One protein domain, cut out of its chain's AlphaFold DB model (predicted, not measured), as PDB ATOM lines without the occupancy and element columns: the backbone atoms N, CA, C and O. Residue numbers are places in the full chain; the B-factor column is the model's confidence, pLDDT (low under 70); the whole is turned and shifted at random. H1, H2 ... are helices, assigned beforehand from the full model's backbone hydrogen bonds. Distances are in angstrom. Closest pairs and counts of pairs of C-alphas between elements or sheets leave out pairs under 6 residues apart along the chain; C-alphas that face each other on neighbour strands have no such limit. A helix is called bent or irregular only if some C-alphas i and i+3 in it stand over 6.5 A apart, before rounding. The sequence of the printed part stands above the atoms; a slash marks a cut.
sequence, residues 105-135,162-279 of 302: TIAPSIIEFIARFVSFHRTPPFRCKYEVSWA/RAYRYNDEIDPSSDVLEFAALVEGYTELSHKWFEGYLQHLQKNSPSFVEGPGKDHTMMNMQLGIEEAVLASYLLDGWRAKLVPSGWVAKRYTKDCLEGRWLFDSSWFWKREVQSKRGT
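What this domain is: This is residues 105 to 135 and 162 to 279 of the 302 residues of the protein "F-box domain-containing protein" of Ascobolus immersus RN42 (UniProt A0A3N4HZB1). The longest helix, H4, packs on H1, and H2 and H3 cross steeply close by, making a core of four helices. H6 packs on part of H2, H5 lies off the last end of H4, and at the opposite end of the longest axis the link of residues 204 to 224 makes a long loop. The printed part has 149 residues, with six named helices, H1 to H6 in chain order, and no named strand: all helix. It is compact, with a radius of gyration of the C-alphas of 16.7 A and spans of 49 by 43 by 31 A.

How they stand to each other: Start at H4, residues 225 to 241: it touches H1, residues 110 to 120, closest at the C-alphas of Ala 115 and Glu 227, 5.4 A, opposite ways at 37 degrees, only just a steep tilt. H1 is close but not clearly touching to H2, residues 172 to 184, with C-alphas Val 118 and Phe 179 closest at 7.0 A. With residues 176 to 180 alone, H2 touches H3, residues 191 to 203, at a steep tilt of 64 degrees; C-alphas Val 176 and Glu 195 are closest, 6.0 A. With residues 177 to 182 alone, H2 touches H6, residues 266 to 278, at 34 degrees, only just shallow; C-alphas Ala 181 and Arg 271 are closest, 6.0 A. H5, residues 249 to 257, is near H4. Every O i to N i+4 pair is within hydrogen-bond range in H1, H2, H3, H4 and H6, and 3 of 5 in H5.

Where its parts are: Find C-alpha 225 at (211.415, 201.764, 197.354); H4 runs 24.6 A from there. H1 begins at (225.905, 204.352, 207.191) and spans 14.6 A; H2, H3 and H6 span 18.1, 18.7 and 18.2 A. H5 spans 11.3 A and is irregular, C-alphas 251 and 254 being 7.2 A apart. H6 ends at C-alpha 278, (218.859, 176.935, 215.007).

The domain as a whole: The C-alphas of Pro 212 and Trp 247 are farthest apart, 53.8 A. Residues 136 to 161 are not printed, and C-alphas 135 and 162 are 22.9 A apart across this cut. H3 to H4 is a long link. Mean pLDDT of the printed part is 72.5; 70 residues are under 70, among them 243 to 279.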
ATOM      1  N   THR A 105     225.621 214.936 210.510       63.88
ATOM      2  CA  THR A 105     225.615 214.212 211.789       63.88
ATOM      3  C   THR A 105     224.205 213.831 212.255       63.88
ATOM      4  O   THR A 105     224.057 213.020 213.164       63.88
ATOM      5  N   ILE A 106     223.156 214.402 211.649       60.81
ATOM      6  CA  ILE A 106     221.746 214.152 212.003       60.81
ATOM      7  C   ILE A 106     221.257 212.799 211.490       60.81
ATOM      8  O   ILE A 106     220.303 212.263 212.037       60.81
ATOM      9  N   ALA A 107     221.860 212.245 210.444       67.88
ATOM     10  CA  ALA A 107     221.551 210.901 209.990       67.88
ATOM     11  C   ALA A 107     222.779 210.330 209.287       67.88
ATOM     12  O   ALA A 107     223.192 210.855 208.250       67.88
ATOM     13  N   PRO A 108     223.399 209.294 209.857       71.44
ATOM     14  CA  PRO A 108     224.698 208.872 209.390       71.44
ATOM     15  C   PRO A 108     224.559 208.162 208.039       71.44
ATOM     16  O   PRO A 108     223.697 207.300 207.852       71.44
ATOM     17  N   SER A 109     225.458 208.492 207.106       81.69
ATOM     18  CA  SER A 109     225.562 207.894 205.759       81.69
ATOM     19  C   SER A 109     225.643 206.361 205.766       81.69
ATOM     20  O   SER A 109     225.385 205.696 204.764       81.69
ATOM     21  N   ILE A 110     225.952 205.783 206.926       83.19
ATOM     22  CA  ILE A 110     225.905 204.352 207.191       83.19
ATOM     23  C   ILE A 110     224.517 203.728 206.973       83.19
ATOM     24  O   ILE A 110     224.452 202.565 206.598       83.19
ATOM     25  N   ILE A 111     223.412 204.459 207.159       89.94
ATOM     26  CA  ILE A 111     222.064 203.912 206.918       89.94
ATOM     27  C   ILE A 111     221.886 203.601 205.431       89.94
ATOM     28  O   ILE A 111     221.470 202.498 205.072       89.94
ATOM     29  N   GLU A 112     222.263 204.543 204.563       91.38
ATOM     30  CA  GLU A 112     222.271 204.319 203.117       91.38
ATOM     31  C   GLU A 112     223.213 203.169 202.752       91.38
ATOM     32  O   GLU A 112     222.840 202.280 201.987       91.38
ATOM     33  N   PHE A 113     224.411 203.138 203.343       87.50
ATOM     34  CA  PHE A 113     225.355 202.046 203.130       87.50
ATOM     35  C   PHE A 113     224.764 200.682 203.500       87.50
ATOM     36  O   PHE A 113     224.929 199.738 202.738       87.50
ATOM     37  N   ILE A 114     224.056 200.555 204.627       87.56
ATOM     38  CA  ILE A 114     223.429 199.290 205.042       87.56
ATOM     39  C   ILE A 114     222.326 198.892 204.074       87.56
ATOM     40  O   ILE A 114     222.282 197.738 203.653       87.56
ATOM     41  N   ALA A 115     221.469 199.835 203.680       92.56
ATOM     42  CA  ALA A 115     220.430 199.570 202.695       92.56
ATOM     43  C   ALA A 115     221.044 199.066 201.376       92.56
ATOM     44  O   ALA A 115     220.598 198.055 200.832       92.56
ATOM     45  N   ARG A 116     222.137 199.699 200.921       90.94
ATOM     46  CA  ARG A 116     222.914 199.244 199.760       90.94
ATOM     47  C   ARG A 116     223.534 197.874 199.981       90.94
ATOM     48  O   ARG A 116     223.469 197.038 199.094       90.94
ATOM     49  N   PHE A 117     224.128 197.637 201.142       87.50
ATOM     50  CA  PHE A 117     224.813 196.394 201.465       87.50
ATOM     51  C   PHE A 117     223.847 195.211 201.457       87.50
ATOM     52  O   PHE A 117     224.109 194.223 200.776       87.50
ATOM     53  N   VAL A 118     222.719 195.323 202.160       87.44
ATOM     54  CA  VAL A 118     221.687 194.277 202.211       87.44
ATOM     55  C   VAL A 118     221.146 193.998 200.812       87.44
ATOM     56  O   VAL A 118     221.032 192.848 200.398       87.44
ATOM     57  N   SER A 119     220.869 195.060 200.059       89.56
ATOM     58  CA  SER A 119     220.351 194.966 198.699       89.56
ATOM     59  C   SER A 119     221.360 194.364 197.714       89.56
ATOM     60  O   SER A 119     220.998 193.492 196.932       89.56
ATOM     61  N   PHE A 120     222.637 194.738 197.797       86.31
ATOM     62  CA  PHE A 120     223.694 194.221 196.931       86.31
ATOM     63  C   PHE A 120     223.972 192.740 197.201       86.31
ATOM     64  O   PHE A 120     224.105 191.962 196.264       86.31
ATOM     65  N   HIS A 121     223.987 192.316 198.467       81.44
ATOM     66  CA  HIS A 121     224.364 190.953 198.857       81.44
ATOM     67  C   HIS A 121     223.206 189.940 198.847       81.44
ATOM     68  O   HIS A 121     223.399 188.782 199.214       81.44
ATOM     69  N   ARG A 122     222.001 190.334 198.423       78.25
ATOM     70  CA  ARG A 122     220.818 189.453 198.433       78.25
ATOM     71  C   ARG A 122     220.851 188.353 197.373       78.25
ATOM     72  O   ARG A 122     220.356 187.248 197.603       78.25
ATOM     73  N   THR A 123     221.412 188.664 196.206       66.12
ATOM     74  CA  THR A 123     221.367 187.822 195.008       66.12
ATOM     75  C   THR A 123     222.779 187.432 194.579       66.12
ATOM     76  O   THR A 123     223.677 188.278 194.592       66.12
ATOM     77  N   PRO A 124     222.994 186.178 194.156       59.25
ATOM     78  CA  PRO A 124     224.233 185.781 193.491       59.25
ATOM     79  C   PRO A 124     224.517 186.675 192.263       59.25
ATOM     80  O   PRO A 124     223.566 187.150 191.638       59.25
ATOM     81  N   PRO A 125     225.789 186.927 191.895       62.12
ATOM     82  CA  PRO A 125     227.029 186.457 192.524       62.12
ATOM     83  C   PRO A 125     227.532 187.363 193.660       62.12
ATOM     84  O   PRO A 125     228.580 187.100 194.239       62.12
ATOM     85  N   PHE A 126     226.815 188.438 193.984       61.91
ATOM     86  CA  PHE A 126     227.284 189.531 194.841       61.91
ATOM     87  C   PHE A 126     227.312 189.196 196.337       61.91
ATOM     88  O   PHE A 126     227.300 190.090 197.175       61.91
ATOM     89  N   ARG A 127     227.354 187.914 196.700       61.84
ATOM     90  CA  ARG A 127     227.440 187.487 198.094       61.84
ATOM     91  C   ARG A 127     228.879 187.573 198.573       61.84
ATOM     92  O   ARG A 127     229.796 187.033 197.957       61.84
ATOM     93  N   CYS A 128     229.061 188.224 199.714       55.44
ATOM     94  CA  CYS A 128     230.334 188.243 200.396       55.44
ATOM     95  C   CYS A 128     230.563 186.828 200.912       55.44
ATOM     96  O   CYS A 128     229.824 186.326 201.756       55.44
ATOM     97  N   LYS A 129     231.606 186.185 200.403       51.62
ATOM     98  CA  LYS A 129     232.153 185.003 201.043       51.62
ATOM     99  C   LYS A 129     232.742 185.429 202.373       51.62
ATOM    100  O   LYS A 129     233.666 186.240 202.409       51.62
ATOM    101  N   TYR A 130     232.297 184.788 203.437       48.56
ATOM    102  CA  TYR A 130     233.182 184.566 204.563       48.56
ATOM    103  C   TYR A 130     234.145 183.442 204.170       48.56
ATOM    104  O   TYR A 130     233.824 182.265 204.305       48.56
ATOM    105  N   GLU A 131     235.339 183.775 203.673       44.56
ATOM    106  CA  GLU A 131     236.454 182.858 203.903       44.56
ATOM    107  C   GLU A 131     236.742 182.922 205.404       44.56
ATOM    108  O   GLU A 131     237.158 183.952 205.933       44.56
ATOM    109  N   VAL A 132     236.421 181.838 206.110       43.47
ATOM    110  CA  VAL A 132     236.445 181.698 207.577       43.47
ATOM    111  C   VAL A 132     237.882 181.693 208.139       43.47
ATOM    112  O   VAL A 132     238.215 180.937 209.046       43.47
ATOM    113  N   SER A 133     238.781 182.531 207.618       43.22
ATOM    114  CA  SER A 133     240.088 182.780 208.236       43.22
ATOM    115  C   SER A 133     240.007 183.815 209.362       43.22
ATOM    116  O   SER A 133     240.886 183.843 210.223       43.22
ATOM    117  N   TRP A 134     238.912 184.581 209.453       40.91
ATOM    118  CA  TRP A 134     238.556 185.325 210.663       40.91
ATOM    119  C   TRP A 134     237.982 184.372 211.713       40.91
ATOM    120  O   TRP A 134     236.825 184.473 212.111       40.91
ATOM    121  N   ALA A 135     238.805 183.447 212.209       43.97
ATOM    122  CA  ALA A 135     238.621 183.040 213.589       43.97
ATOM    123  C   ALA A 135     238.809 184.329 214.406       43.97
ATOM    124  O   ALA A 135     239.919 184.876 214.371       43.97
ATOM    125  N   ARG A 162     236.412 189.025 191.603       35.03
ATOM    126  CA  ARG A 162     236.811 187.657 191.235       35.03
ATOM    127  C   ARG A 162     237.141 186.751 192.429       35.03
ATOM    128  O   ARG A 162     237.301 185.549 192.235       35.03
ATOM    129  N   ALA A 163     237.237 187.281 193.651       37.28
ATOM    130  CA  ALA A 163     237.503 186.473 194.849       37.28
ATOM    131  C   ALA A 163     236.260 185.696 195.348       37.28
ATOM    132  O   ALA A 163     236.363 184.737 196.125       37.28
ATOM    133  N   TYR A 164     235.069 186.042 194.855       38.97
ATOM    134  CA  TYR A 164     233.802 185.476 195.305       38.97
ATOM    135  C   TYR A 164     233.322 184.358 194.358       38.97
ATOM    136  O   TYR A 164     232.733 184.592 193.314       38.97
ATOM    137  N   ARG A 165     233.604 183.105 194.726       39.91
ATOM    138  CA  ARG A 165     232.880 181.900 194.264       39.91
ATOM    139  C   ARG A 165     231.558 181.723 195.020       39.91
ATOM    140  O   ARG A 165     231.505 181.815 196.243       39.91
ATOM    141  N   TYR A 166     230.512 181.426 194.276       39.28
ATOM    142  CA  TYR A 166     229.230 181.033 194.832       39.28
ATOM    143  C   TYR A 166     229.345 179.681 195.555       39.28
ATOM    144  O   TYR A 166     230.178 178.858 195.173       39.28
ATOM    145  N   ASN A 167     228.544 179.478 196.600       44.28
ATOM    146  CA  ASN A 167     228.290 178.147 197.135       44.28
ATOM    147  C   ASN A 167     226.790 177.903 196.977       44.28
ATOM    148  O   ASN A 167     225.997 178.530 197.679       44.28
ATOM    149  N   ASP A 168     226.416 177.046 196.030       50.69
ATOM    150  CA  ASP A 168     225.022 176.686 195.743       50.69
ATOM    151  C   ASP A 168     224.325 175.999 196.940       50.69
ATOM    152  O   ASP A 168     223.109 175.846 196.947       50.69
ATOM    153  N   GLU A 169     225.090 175.599 197.962       53.69
ATOM    154  CA  GLU A 169     224.642 174.767 199.085       53.69
ATOM    155  C   GLU A 169     224.143 175.542 200.323       53.69
ATOM    156  O   GLU A 169     223.786 174.924 201.326       53.69
ATOM    157  N   ILE A 170     224.136 176.881 200.311       55.34
ATOM    158  CA  ILE A 170     223.678 177.653 201.480       55.34
ATOM    159  C   ILE A 170     222.145 177.690 201.510       55.34
ATOM    160  O   ILE A 170     221.509 178.205 200.592       55.34
ATOM    161  N   ASP A 171     221.564 177.166 202.593       62.06
ATOM    162  CA  ASP A 171     220.124 177.194 202.855       62.06
ATOM    163  C   ASP A 171     219.598 178.648 202.882       62.06
ATOM    164  O   ASP A 171     220.064 179.442 203.710       62.06
ATOM    165  N   PRO A 172     218.599 179.002 202.047       60.91
ATOM    166  CA  PRO A 172     217.953 180.314 202.056       60.91
ATOM    167  C   PRO A 172     217.479 180.767 203.443       60.91
ATOM    168  O   PRO A 172     217.441 181.966 203.717       60.91
ATOM    169  N   SER A 173     217.132 179.833 204.335       64.25
ATOM    170  CA  SER A 173     216.709 180.146 205.704       64.25
ATOM    171  C   SER A 173     217.840 180.753 206.552       64.25
ATOM    172  O   SER A 173     217.602 181.654 207.363       64.25
ATOM    173  N   SER A 174     219.086 180.329 206.311       67.81
ATOM    174  CA  SER A 174     220.277 180.871 206.968       67.81
ATOM    175  C   SER A 174     220.545 182.318 206.546       67.81
ATOM    176  O   SER A 174     221.020 183.114 207.359       67.81
ATOM    177  N   ASP A 175     220.209 182.684 205.308       64.56
ATOM    178  CA  ASP A 175     220.392 184.045 204.793       64.56
ATOM    179  C   ASP A 175     219.449 185.037 205.470       64.56
ATOM    180  O   ASP A 175     219.857 186.135 205.856       64.56
ATOM    181  N   VAL A 176     218.179 184.644 205.639       66.25
ATOM    182  CA  VAL A 176     217.173 185.479 206.310       66.25
ATOM    183  C   VAL A 176     217.615 185.775 207.738       66.25
ATOM    184  O   VAL A 176     217.527 186.922 208.170       66.25
ATOM    185  N   LEU A 177     218.157 184.777 208.442       67.38
ATOM    186  CA  LEU A 177     218.682 184.947 209.796       67.38
ATOM    187  C   LEU A 177     219.906 185.868 209.834       67.38
ATOM    188  O   LEU A 177     219.992 186.714 210.720       67.38
ATOM    189  N   GLU A 178     220.832 185.762 208.878       69.44
ATOM    190  CA  GLU A 178     222.020 186.625 208.839       69.44
ATOM    191  C   GLU A 178     221.658 188.095 208.589       69.44
ATOM    192  O   GLU A 178     222.136 188.981 209.309       69.44
ATOM    193  N   PHE A 179     220.776 188.362 207.621       71.94
ATOM    194  CA  PHE A 179     220.303 189.719 207.353       71.94
ATOM    195  C   PHE A 179     219.427 190.249 208.484       71.94
ATOM    196  O   PHE A 179     219.644 191.376 208.920       71.94
ATOM    197  N   ALA A 180     218.486 189.456 209.004       73.44
ATOM    198  CA  ALA A 180     217.660 189.865 210.135       73.44
ATOM    199  C   ALA A 180     218.537 190.210 211.345       73.44
ATOM    200  O   ALA A 180     218.382 191.289 211.905       73.44
ATOM    201  N   ALA A 181     219.528 189.382 211.689       70.00
ATOM    202  CA  ALA A 181     220.459 189.664 212.782       70.00
ATOM    203  C   ALA A 181     221.238 190.976 212.586       70.00
ATOM    204  O   ALA A 181     221.513 191.672 213.566       70.00
ATOM    205  N   LEU A 182     221.589 191.319 211.337       72.56
ATOM    206  CA  LEU A 182     222.299 192.557 210.993       72.56
ATOM    207  C   LEU A 182     221.511 193.802 211.404       72.56
ATOM    208  O   LEU A 182     222.087 194.758 211.922       72.56
ATOM    209  N   VAL A 183     220.196 193.794 211.187       79.12
ATOM    210  CA  VAL A 183     219.358 194.991 211.333       79.12
ATOM    211  C   VAL A 183     218.359 194.920 212.490       79.12
ATOM    212  O   VAL A 183     217.864 195.960 212.907       79.12
ATOM    213  N   GLU A 184     218.113 193.759 213.098       77.88
ATOM    214  CA  GLU A 184     217.283 193.583 214.308       77.88
ATOM    215  C   GLU A 184     217.843 194.376 215.500       77.88
ATOM    216  O   GLU A 184     217.121 194.810 216.389       77.88
ATOM    217  N   GLY A 185     219.155 194.630 215.531       73.44
ATOM    218  CA  GLY A 185     219.743 195.535 216.520       73.44
ATOM    219  C   GLY A 185     219.244 196.979 216.406       73.44
ATOM    220  O   GLY A 185     219.276 197.697 217.402       73.44
ATOM    221  N   TYR A 186     218.801 197.403 215.224       75.88
ATOM    222  CA  TYR A 186     218.466 198.789 214.880       75.88
ATOM    223  C   TYR A 186     217.025 198.955 214.402       75.88
ATOM    224  O   TYR A 186     216.616 200.063 214.083       75.88
ATOM    225  N   THR A 187     216.265 197.870 214.351       86.06
ATOM    226  CA  THR A 187     214.879 197.852 213.901       86.06
ATOM    227  C   THR A 187     214.078 196.960 214.839       86.06
ATOM    228  O   THR A 187     214.588 195.963 215.335       86.06
ATOM    229  N   GLU A 188     212.808 197.286 215.064       86.12
ATOM    230  CA  GLU A 188     211.875 196.427 215.814       86.12
ATOM    231  C   GLU A 188     211.125 195.462 214.878       86.12
ATOM    232  O   GLU A 188     209.983 195.064 215.114       86.12
ATOM    233  N   LEU A 189     211.745 195.122 213.747       88.56
ATOM    234  CA  LEU A 189     211.122 194.334 212.695       88.56
ATOM    235  C   LEU A 189     211.176 192.842 213.029       88.56
ATOM    236  O   LEU A 189     212.209 192.302 213.415       88.56
ATOM    237  N   SER A 190     210.052 192.155 212.834       88.25
ATOM    238  CA  SER A 190     209.982 190.703 213.022       88.25
ATOM    239  C   SER A 190     210.738 189.939 211.928       88.25
ATOM    240  O   SER A 190     210.816 190.390 210.786       88.25
ATOM    241  N   HIS A 191     211.180 188.716 212.229       82.38
ATOM    242  CA  HIS A 191     211.787 187.815 211.238       82.38
ATOM    243  C   HIS A 191     210.909 187.607 209.987       82.38
ATOM    244  O   HIS A 191     211.407 187.631 208.866       82.38
ATOM    245  N   LYS A 192     209.582 187.489 210.157       86.00
ATOM    246  CA  LYS A 192     208.631 187.359 209.035       86.00
ATOM    247  C   LYS A 192     208.638 188.573 208.105       86.00
ATOM    248  O   LYS A 192     208.404 188.434 206.909       86.00
ATOM    249  N   TRP A 193     208.892 189.765 208.649       90.81
ATOM    250  CA  TRP A 193     209.031 190.965 207.829       90.81
ATOM    251  C   TRP A 193     210.271 190.859 206.937       90.81
ATOM    252  O   TRP A 193     210.176 191.124 205.743       90.81
ATOM    253  N   PHE A 194     211.402 190.409 207.494       86.38
ATOM    254  CA  PHE A 194     212.639 190.211 206.731       86.38
ATOM    255  C   PHE A 194     212.515 189.138 205.663       86.38
ATOM    256  O   PHE A 194     213.022 189.323 204.561       86.38
ATOM    257  N   GLU A 195     211.801 188.056 205.953       85.56
ATOM    258  CA  GLU A 195     211.500 187.021 204.971       85.56
ATOM    259  C   GLU A 195     210.737 187.603 203.768       85.56
ATOM    260  O   GLU A 195     211.179 187.466 202.628       85.56
ATOM    261  N   GLY A 196     209.642 188.334 204.013       89.69
ATOM    262  CA  GLY A 196     208.876 188.988 202.947       89.69
ATOM    263  C   GLY A 196     209.683 190.052 202.195       89.69
ATOM    264  O   GLY A 196     209.612 190.142 200.970       89.69
ATOM    265  N   TYR A 197     210.501 190.820 202.917       90.31
ATOM    266  CA  TYR A 197     211.422 191.791 202.335       90.31
ATOM    267  C   TYR A 197     212.414 191.120 201.379       90.31
ATOM    268  O   TYR A 197     212.495 191.516 200.220       90.31
ATOM    269  N   LEU A 198     213.109 190.065 201.809       85.19
ATOM    270  CA  LEU A 198     214.070 189.344 200.972       85.19
ATOM    271  C   LEU A 198     213.403 188.683 199.766       85.19
ATOM    272  O   LEU A 198     213.945 188.770 198.669       85.19
ATOM    273  N   GLN A 199     212.210 188.106 199.927       87.31
ATOM    274  CA  GLN A 199     211.436 187.576 198.800       87.31
ATOM    275  C   GLN A 199     211.107 188.663 197.768       87.31
ATOM    276  O   GLN A 199     211.198 188.425 196.564       87.31
ATOM    277  N   HIS A 200     210.725 189.865 198.211       89.19
ATOM    278  CA  HIS A 200     210.486 190.993 197.306       89.19
ATOM    279  C   HIS A 200     211.772 191.436 196.620       89.19
ATOM    280  O   HIS A 200     211.792 191.631 195.407       89.19
ATOM    281  N   LEU A 201     212.860 191.537 197.378       86.62
ATOM    282  CA  LEU A 201     214.128 191.937 196.810       86.62
ATOM    283  C   LEU A 201     214.694 190.900 195.823       86.62
ATOM    284  O   LEU A 201     215.335 191.287 194.856       86.62
ATOM    285  N   GLN A 202     214.462 189.601 196.026       84.31
ATOM    286  CA  GLN A 202     214.865 188.545 195.088       84.31
ATOM    287  C   GLN A 202     214.084 188.604 193.771       84.31
ATOM    288  O   GLN A 202     214.639 188.308 192.717       84.31
ATOM    289  N   LYS A 203     212.808 189.009 193.817       89.00
ATOM    290  CA  LYS A 203     211.984 189.218 192.614       89.00
ATOM    291  C   LYS A 203     212.441 190.428 191.798       89.00
ATOM    292  O   LYS A 203     212.209 190.469 190.593       89.00
ATOM    293  N   ASN A 204     213.085 191.395 192.447       87.12
ATOM    294  CA  ASN A 204     213.544 192.625 191.824       87.12
ATOM    295  C   ASN A 204     215.049 192.540 191.539       87.12
ATOM    296  O   ASN A 204     215.871 192.573 192.455       87.12
ATOM    297  N   SER A 205     215.450 192.493 190.270       84.81
ATOM    298  CA  SER A 205     216.874 192.575 189.927       84.81
ATOM    299  C   SER A 205     217.475 193.899 190.422       84.81
ATOM    300  O   SER A 205     216.830 194.943 190.287       84.81
ATOM    301  N   PRO A 206     218.694 193.895 190.994       88.12
ATOM    302  CA  PRO A 206     219.365 195.134 191.359       88.12
ATOM    303  C   PRO A 206     219.563 195.993 190.109       88.12
ATOM    304  O   PRO A 206     220.108 195.543 189.100       88.12
ATOM    305  N   SER A 207     219.105 197.240 190.170       90.50
ATOM    306  CA  SER A 207     219.349 198.226 189.121       90.50
ATOM    307  C   SER A 207     220.668 198.939 189.379       90.50
ATOM    308  O   SER A 207     220.933 199.350 190.505       90.50
ATOM    309  N   PHE A 208     221.477 199.142 188.344       91.25
ATOM    310  CA  PHE A 208     222.730 199.895 188.419       91.25
ATOM    311  C   PHE A 208     222.623 201.161 187.577       91.25
ATOM    312  O   PHE A 208     221.791 201.255 186.677       91.25
ATOM    313  N   VAL A 209     223.405 202.190 187.898       89.25
ATOM    314  CA  VAL A 209     223.462 203.387 187.052       89.25
ATOM    315  C   VAL A 209     224.070 203.010 185.701       89.25
ATOM    316  O   VAL A 209     225.227 202.612 185.635       89.25
ATOM    317  N   GLU A 210     223.302 203.178 184.628       91.56
ATOM    318  CA  GLU A 210     223.760 202.909 183.266       91.56
ATOM    319  C   GLU A 210     224.837 203.924 182.834       91.56
ATOM    320  O   GLU A 210     224.839 205.099 183.238       91.56
ATOM    321  N   GLY A 211     225.806 203.459 182.047       88.94
ATOM    322  CA  GLY A 211     226.838 204.296 181.437       88.94
ATOM    323  C   GLY A 211     228.104 203.518 181.058       88.94
ATOM    324  O   GLY A 211     228.422 202.517 181.705       88.94
ATOM    325  N   PRO A 212     228.844 203.969 180.030       88.94
ATOM    326  CA  PRO A 212     230.109 203.351 179.643       88.94
ATOM    327  C   PRO A 212     231.111 203.414 180.805       88.94
ATOM    328  O   PRO A 212     231.304 204.469 181.408       88.94
ATOM    329  N   GLY A 213     231.723 202.272 181.132       83.56
ATOM    330  CA  GLY A 213     232.739 202.163 182.186       83.56
ATOM    331  C   GLY A 213     232.209 202.163 183.624       83.56
ATOM    332  O   GLY A 213     232.997 202.322 184.553       83.56
ATOM    333  N   LYS A 214     230.896 202.006 183.844       80.94
ATOM    334  CA  LYS A 214     230.353 201.872 185.202       80.94
ATOM    335  C   LYS A 214     230.366 200.420 185.651       80.94
ATOM    336  O   LYS A 214     229.550 199.612 185.217       80.94
ATOM    337  N   ASP A 215     231.263 200.123 186.579       83.44
ATOM    338  CA  ASP A 215     231.310 198.823 187.236       83.44
ATOM    339  C   ASP A 215     230.051 198.587 188.084       83.44
ATOM    340  O   ASP A 215     229.540 199.505 188.742       83.44
ATOM    341  N   HIS A 216     229.579 197.336 188.121       84.50
ATOM    342  CA  HIS A 216     228.511 196.869 189.013       84.50
ATOM    343  C   HIS A 216     229.015 196.795 190.462       84.50
ATOM    344  O   HIS A 216     229.230 195.726 191.031       84.50
ATOM    345  N   THR A 217     229.240 197.965 191.052       85.38
ATOM    346  CA  THR A 217     229.641 198.122 192.449       85.38
ATOM    347  C   THR A 217     228.434 198.470 193.311       85.38
ATOM    348  O   THR A 217     227.457 199.059 192.845       85.38
ATOM    349  N   MET A 218     228.524 198.175 194.606       86.69
ATOM    350  CA  MET A 218     227.513 198.555 195.598       86.69
ATOM    351  C   MET A 218     227.245 200.075 195.628       86.69
ATOM    352  O   MET A 218     226.113 200.509 195.855       86.69
ATOM    353  N   MET A 219     228.267 200.892 195.356       85.44
ATOM    354  CA  MET A 219     228.131 202.353 195.295       85.44
ATOM    355  C   MET A 219     227.383 202.821 194.039       85.44
ATOM    356  O   MET A 219     226.668 203.816 194.090       85.44
ATOM    357  N   ASN A 220     227.476 202.068 192.939       87.00
ATOM    358  CA  ASN A 220     226.785 202.357 191.679       87.00
ATOM    359  C   ASN A 220     225.384 201.730 191.587       87.00
ATOM    360  O   ASN A 220     224.689 201.909 190.583       87.00
ATOM    361  N   MET A 221     224.957 200.984 192.605       91.81
ATOM    362  CA  MET A 221     223.616 200.414 192.661       91.81
ATOM    363  C   MET A 221     222.572 201.528 192.860       91.81
ATOM    364  O   MET A 221     222.764 202.453 193.646       91.81
ATOM    365  N   GLN A 222     221.458 201.479 192.141       94.00
ATOM    366  CA  GLN A 222     220.315 202.363 192.362       94.00
ATOM    367  C   GLN A 222     219.439 201.763 193.462       94.00
ATOM    368  O   GLN A 222     219.078 200.588 193.398       94.00
ATOM    369  N   LEU A 223     219.103 202.574 194.463       95.00
ATOM    370  CA  LEU A 223     218.201 202.186 195.545       95.00
ATOM    371  C   LEU A 223     216.746 202.254 195.071       95.00
ATOM    372  O   LEU A 223     216.367 203.187 194.358       95.00
ATOM    373  N   GLY A 224     215.948 201.265 195.468       95.69
ATOM    374  CA  GLY A 224     214.518 201.177 195.216       95.69
ATOM    375  C   GLY A 224     213.680 201.587 196.426       95.69
ATOM    376  O   GLY A 224     214.178 202.096 197.438       95.69
ATOM    377  N   ILE A 225     212.365 201.393 196.301       96.88
ATOM    378  CA  ILE A 225     211.415 201.764 197.354       96.88
ATOM    379  C   ILE A 225     211.560 200.855 198.577       96.88
ATOM    380  O   ILE A 225     211.417 201.309 199.709       96.88
ATOM    381  N   GLU A 226     211.901 199.588 198.365       95.69
ATOM    382  CA  GLU A 226     212.146 198.612 199.415       95.69
ATOM    383  C   GLU A 226     213.351 199.019 200.273       95.69
ATOM    384  O   GLU A 226     213.278 198.984 201.503       95.69
ATOM    385  N   GLU A 227     214.445 199.465 199.653       95.69
ATOM    386  CA  GLU A 227     215.608 199.978 200.374       95.69
ATOM    387  C   GLU A 227     215.302 201.267 201.143       95.69
ATOM    388  O   GLU A 227     215.776 201.417 202.268       95.69
ATOM    389  N   ALA A 228     214.475 202.165 200.596       96.75
ATOM    390  CA  ALA A 228     214.018 203.353 201.322       96.75
ATOM    391  C   ALA A 228     213.173 202.986 202.556       96.75
ATOM    392  O   ALA A 228     213.332 203.592 203.614       96.75
ATOM    393  N   VAL A 229     212.308 201.968 202.458       96.88
ATOM    394  CA  VAL A 229     211.525 201.466 203.602       96.88
ATOM    395  C   VAL A 229     212.432 200.846 204.668       96.88
ATOM    396  O   VAL A 229     212.256 201.129 205.850       96.88
ATOM    397  N   LEU A 230     213.416 200.025 204.288       95.19
ATOM    398  CA  LEU A 230     214.383 199.492 205.255       95.19
ATOM    399  C   LEU A 230     215.162 200.629 205.935       95.19
ATOM    400  O   LEU A 230     215.299 200.647 207.158       95.19
ATOM    401  N   ALA A 231     215.639 201.595 205.149       94.94
ATOM    402  CA  ALA A 231     216.363 202.752 205.655       94.94
ATOM    403  C   ALA A 231     215.519 203.598 206.617       94.94
ATOM    404  O   ALA A 231     216.061 204.095 207.604       94.94
ATOM    405  N   SER A 232     214.207 203.734 206.392       96.06
ATOM    406  CA  SER A 232     213.341 204.465 207.320       96.06
ATOM    407  C   SER A 232     213.220 203.762 208.673       96.06
ATOM    408  O   SER A 232     213.322 204.429 209.699       96.06
ATOM    409  N   TYR A 233     213.121 202.428 208.710       95.25
ATOM    410  CA  TYR A 233     213.151 201.677 209.973       95.25
ATOM    411  C   TYR A 233     214.493 201.790 210.699       95.25
ATOM    412  O   TYR A 233     214.516 201.954 211.918       95.25
ATOM    413  N   LEU A 234     215.607 201.725 209.964       92.12
ATOM    414  CA  LEU A 234     216.945 201.914 210.531       92.12
ATOM    415  C   LEU A 234     217.104 203.314 211.133       92.12
ATOM    416  O   LEU A 234     217.667 203.464 212.216       92.12
ATOM    417  N   LEU A 235     216.590 204.332 210.443       91.69
ATOM    418  CA  LEU A 235     216.608 205.712 210.908       91.69
ATOM    419  C   LEU A 235     215.739 205.905 212.153       91.69
ATOM    420  O   LEU A 235     216.192 206.543 213.103       91.69
ATOM    421  N   ASP A 236     214.531 205.338 212.172       91.88
ATOM    422  CA  ASP A 236     213.624 205.383 213.324       91.88
ATOM    423  C   ASP A 236     214.283 204.748 214.560       91.88
ATOM    424  O   ASP A 236     214.349 205.372 215.622       91.88
ATOM    425  N   GLY A 237     214.855 203.546 214.424       88.56
ATOM    426  CA  GLY A 237     215.522 202.873 215.540       88.56
ATOM    427  C   GLY A 237     216.833 203.539 215.965       88.56
ATOM    428  O   GLY A 237     217.156 203.570 217.154       88.56
ATOM    429  N   TRP A 238     217.577 204.142 215.035       84.19
ATOM    430  CA  TRP A 238     218.738 204.964 215.383       84.19
ATOM    431  C   TRP A 238     218.327 206.221 216.166       84.19
ATOM    432  O   TRP A 238     218.908 206.498 217.215       84.19
ATOM    433  N   ARG A 239     217.276 206.932 215.732       86.00
ATOM    434  CA  ARG A 239     216.728 208.099 216.446       86.00
ATOM    435  C   ARG A 239     216.211 207.732 217.835       86.00
ATOM    436  O   ARG A 239     216.476 208.466 218.781       86.00
ATOM    437  N   ALA A 240     215.541 206.591 217.981       85.44
ATOM    438  CA  ALA A 240     215.068 206.109 219.279       85.44
ATOM    439  C   ALA A 240     216.223 205.885 220.273       85.44
ATOM    440  O   ALA A 240     216.099 206.195 221.456       85.44
ATOM    441  N   LYS A 241     217.383 205.419 219.791       77.12
ATOM    442  CA  LYS A 241     218.597 205.247 220.610       77.12
ATOM    443  C   LYS A 241     219.316 206.558 220.938       77.12
ATOM    444  O   LYS A 241     220.040 206.616 221.930       77.12
ATOM    445  N   LEU A 242     219.132 207.599 220.123       73.94
ATOM    446  CA  LEU A 242     219.704 208.929 220.350       73.94
ATOM    447  C   LEU A 242     219.014 209.737 221.446       73.94
ATOM    448  O   LEU A 242     219.484 210.831 221.755       73.94
ATOM    449  N   VAL A 243     217.951 209.220 222.057       68.00
ATOM    450  CA  VAL A 243     217.366 209.800 223.267       68.00
ATOM    451  C   VAL A 243     217.867 209.007 224.478       68.00
ATOM    452  O   VAL A 243     217.120 208.220 225.059       68.00
ATOM    453  N   PRO A 244     219.145 209.131 224.880       59.34
ATOM    454  CA  PRO A 244     219.603 208.465 226.079       59.34
ATOM    455  C   PRO A 244     218.991 209.169 227.296       59.34
ATOM    456  O   PRO A 244     219.232 210.351 227.553       59.34
ATOM    457  N   SER A 245     218.201 208.438 228.073       55.28
ATOM    458  CA  SER A 245     217.818 208.867 229.412       55.28
ATOM    459  C   SER A 245     219.003 208.629 230.366       55.28
ATOM    460  O   SER A 245     219.462 207.506 230.557       55.28
ATOM    461  N   GLY A 246     219.546 209.700 230.956       65.38
ATOM    462  CA  GLY A 246     220.537 209.625 232.045       65.38
ATOM    463  C   GLY A 246     221.960 210.100 231.712       65.38
ATOM    464  O   GLY A 246     222.274 210.501 230.601       65.38
ATOM    465  N   TRP A 247     222.849 210.088 232.711       51.00
ATOM    466  CA  TRP A 247     224.191 210.697 232.635       51.00
ATOM    467  C   TRP A 247     225.191 209.947 231.738       51.00
ATOM    468  O   TRP A 247     226.115 210.562 231.203       51.00
ATOM    469  N   VAL A 248     224.986 208.643 231.517       54.56
ATOM    470  CA  VAL A 248     225.826 207.819 230.624       54.56
ATOM    471  C   VAL A 248     225.684 208.265 229.158       54.56
ATOM    472  O   VAL A 248     226.639 208.163 228.393       54.56
ATOM    473  N   ALA A 249     224.558 208.896 228.802       56.88
ATOM    474  CA  ALA A 249     224.298 209.558 227.523       56.88
ATOM    475  C   ALA A 249     225.463 210.396 226.986       56.88
ATOM    476  O   ALA A 249     225.870 210.260 225.835       56.88
ATOM    477  N   LYS A 250     225.996 211.295 227.824       56.28
ATOM    478  CA  LYS A 250     226.825 212.421 227.369       56.28
ATOM    479  C   LYS A 250     228.184 212.001 226.812       56.28
ATOM    480  O   LYS A 250     228.782 212.768 226.069       56.28
ATOM    481  N   ARG A 251     228.684 210.815 227.180       55.53
ATOM    482  CA  ARG A 251     229.979 210.308 226.696       55.53
ATOM    483  C   ARG A 251     229.854 209.505 225.402       55.53
ATOM    484  O   ARG A 251     230.804 209.478 224.632       55.53
ATOM    485  N   TYR A 252     228.688 208.907 225.153       56.47
ATOM    486  CA  TYR A 252     228.412 208.110 223.954       56.47
ATOM    487  C   TYR A 252     227.813 208.935 222.807       56.47
ATOM    488  O   TYR A 252     227.864 208.511 221.658       56.47
ATOM    489  N   THR A 253     227.280 210.129 223.079       59.91
ATOM    490  CA  THR A 253     226.556 210.939 222.089       59.91
ATOM    491  C   THR A 253     227.397 211.342 220.887       59.91
ATOM    492  O   THR A 253     226.961 211.081 219.776       59.91
ATOM    493  N   LYS A 254     228.584 211.942 221.047       62.34
ATOM    494  CA  LYS A 254     229.355 212.442 219.885       62.34
ATOM    495  C   LYS A 254     229.663 211.328 218.881       62.34
ATOM    496  O   LYS A 254     229.461 211.454 217.681       62.34
ATOM    497  N   ASP A 255     230.098 210.217 219.430       60.56
ATOM    498  CA  ASP A 255     230.574 209.058 218.710       60.56
ATOM    499  C   ASP A 255     229.401 208.306 218.042       60.56
ATOM    500  O   ASP A 255     229.467 207.976 216.852       60.56
ATOM    501  N   CYS A 256     228.281 208.108 218.752       59.91
ATOM    502  CA  CYS A 256     227.044 207.545 218.195       59.91
ATOM    503  C   CYS A 256     226.381 208.453 217.142       59.91
ATOM    504  O   CYS A 256     225.836 207.936 216.163       59.91
ATOM    505  N   LEU A 257     226.438 209.779 217.322       59.75
ATOM    506  CA  LEU A 257     225.912 210.773 216.376       59.75
ATOM    507  C   LEU A 257     226.686 210.756 215.056       59.75
ATOM    508  O   LEU A 257     226.095 210.852 213.988       59.75
ATOM    509  N   GLU A 258     227.999 210.547 215.105       60.69
ATOM    510  CA  GLU A 258     228.833 210.410 213.906       60.69
ATOM    511  C   GLU A 258     228.662 209.048 213.200       60.69
ATOM    512  O   GLU A 258     229.353 208.759 212.224       60.69
ATOM    513  N   GLY A 259     227.766 208.176 213.681       52.28
ATOM    514  CA  GLY A 259     227.500 206.874 213.065       52.28
ATOM    515  C   GLY A 259     228.644 205.869 213.196       52.28
ATOM    516  O   GLY A 259     228.570 204.788 212.613       52.28
ATOM    517  N   ARG A 260     229.680 206.174 213.992       57.03
ATOM    518  CA  ARG A 260     230.838 205.286 214.210       57.03
ATOM    519  C   ARG A 260     230.461 203.968 214.901       57.03
ATOM    520  O   ARG A 260     231.232 203.019 214.850       57.03
ATOM    521  N   TRP A 261     229.274 203.903 215.509       55.91
ATOM    522  CA  TRP A 261     228.802 202.786 216.343       55.91
ATOM    523  C   TRP A 261     227.509 202.154 215.833       55.91
ATOM    524  O   TRP A 261     226.759 201.548 216.601       55.91
ATOM    525  N   LEU A 262     227.224 202.282 214.533       53.88
ATOM    526  CA  LEU A 262     226.097 201.561 213.940       53.88
ATOM    527  C   LEU A 262     226.367 200.056 213.759       53.88
ATOM    528  O   LEU A 262     225.473 199.323 213.361       53.88
ATOM    529  N   PHE A 263     227.572 199.594 214.094       55.09
ATOM    530  CA  PHE A 263     227.889 198.186 214.290       55.09
ATOM    531  C   PHE A 263     228.645 198.042 215.603       55.09
ATOM    532  O   PHE A 263     229.861 198.224 215.649       55.09
ATOM    533  N   ASP A 264     227.928 197.748 216.684       52.19
ATOM    534  CA  ASP A 264     228.594 197.250 217.878       52.19
ATOM    535  C   ASP A 264     228.848 195.740 217.735       52.19
ATOM    536  O   ASP A 264     228.210 195.013 216.965       52.19
ATOM    537  N   SER A 265     229.804 195.238 218.507       49.97
ATOM    538  CA  SER A 265     230.114 193.809 218.581       49.97
ATOM    539  C   SER A 265     228.908 192.920 218.935       49.97
ATOM    540  O   SER A 265     229.013 191.698 218.831       49.97
ATOM    541  N   SER A 266     227.776 193.492 219.377       52.66
ATOM    542  CA  SER A 266     226.581 192.717 219.721       52.66
ATOM    543  C   SER A 266     225.962 192.040 218.500       52.66
ATOM    544  O   SER A 266     225.351 190.987 218.662       52.66
ATOM    545  N   TRP A 267     226.191 192.558 217.286       58.97
ATOM    546  CA  TRP A 267     225.811 191.880 216.045       58.97
ATOM    547  C   TRP A 267     226.435 190.480 215.942       58.97
ATOM    548  O   TRP A 267     225.721 189.488 215.782       58.97
ATOM    549  N   PHE A 268     227.760 190.387 216.107       55.91
ATOM    550  CA  PHE A 268     228.484 189.115 216.046       55.91
ATOM    551  C   PHE A 268     227.988 188.132 217.117       55.91
ATOM    552  O   PHE A 268     227.812 186.947 216.838       55.91
ATOM    553  N   TRP A 269     227.684 188.632 218.319       58.44
ATOM    554  CA  TRP A 269     227.099 187.832 219.399       58.44
ATOM    555  C   TRP A 269     225.674 187.365 219.124       58.44
ATOM    556  O   TRP A 269     225.379 186.191 219.338       58.44
ATOM    557  N   LYS A 270     224.788 188.227 218.617       59.97
ATOM    558  CA  LYS A 270     223.419 187.825 218.268       59.97
ATOM    559  C   LYS A 270     223.416 186.754 217.182       59.97
ATOM    560  O   LYS A 270     222.700 185.765 217.327       59.97
ATOM    561  N   ARG A 271     224.270 186.897 216.163       59.84
ATOM    562  CA  ARG A 271     224.461 185.886 215.115       59.84
ATOM    563  C   ARG A 271     224.901 184.543 215.695       59.84
ATOM    564  O   ARG A 271     224.312 183.516 215.367       59.84
ATOM    565  N   GLU A 272     225.908 184.535 216.567       63.72
ATOM    566  CA  GLU A 272     226.387 183.293 217.183       63.72
ATOM    567  C   GLU A 272     225.297 182.632 218.046       63.72
ATOM    568  O   GLU A 272     225.090 181.420 217.971       63.72
ATOM    569  N   VAL A 273     224.546 183.419 218.824       67.38
ATOM    570  CA  VAL A 273     223.433 182.916 219.642       67.38
ATOM    571  C   VAL A 273     222.310 182.343 218.773       67.38
ATOM    572  O   VAL A 273     221.782 181.279 219.097       67.38
ATOM    573  N   GLN A 274     221.944 183.004 217.673       61.84
ATOM    574  CA  GLN A 274     220.908 182.518 216.753       61.84
ATOM    575  C   GLN A 274     221.354 181.247 216.015       61.84
ATOM    576  O   GLN A 274     220.590 180.284 215.962       61.84
ATOM    577  N   SER A 275     222.606 181.187 215.551       59.31
ATOM    578  CA  SER A 275     223.185 179.988 214.926       59.31
ATOM    579  C   SER A 275     223.179 178.782 215.878       59.31
ATOM    580  O   SER A 275     222.776 177.684 215.485       59.31
ATOM    581  N   LYS A 276     223.515 178.993 217.160       66.44
ATOM    582  CA  LYS A 276     223.455 177.956 218.208       66.44
ATOM    583  C   LYS A 276     222.030 177.507 218.549       66.44
ATOM    584  O   LYS A 276     221.843 176.379 218.990       66.44
ATOM    585  N   ARG A 277     221.022 178.369 218.375       66.25
ATOM    586  CA  ARG A 277     219.605 178.034 218.627       66.25
ATOM    587  C   ARG A 277     218.945 177.307 217.454       66.25
ATOM    588  O   ARG A 277     218.045 176.507 217.689       66.25
ATOM    589  N   GLY A 278     219.377 177.580 216.221       56.75
ATOM    590  CA  GLY A 278     218.859 176.935 215.007       56.75
ATOM    591  C   GLY A 278     219.443 175.546 214.731       56.75
ATOM    592  O   GLY A 278     218.807 174.731 214.068       56.75
ATOM    593  N   THR A 279     220.623 175.231 215.269       47.09
ATOM    594  CA  THR A 279     221.282 173.936 215.064       47.09
ATOM    595  C   THR A 279     220.854 172.907 216.114       47.09
ATOM    596  O   THR A 279     221.508 172.701 217.133       47.09
TER     597      THR A 279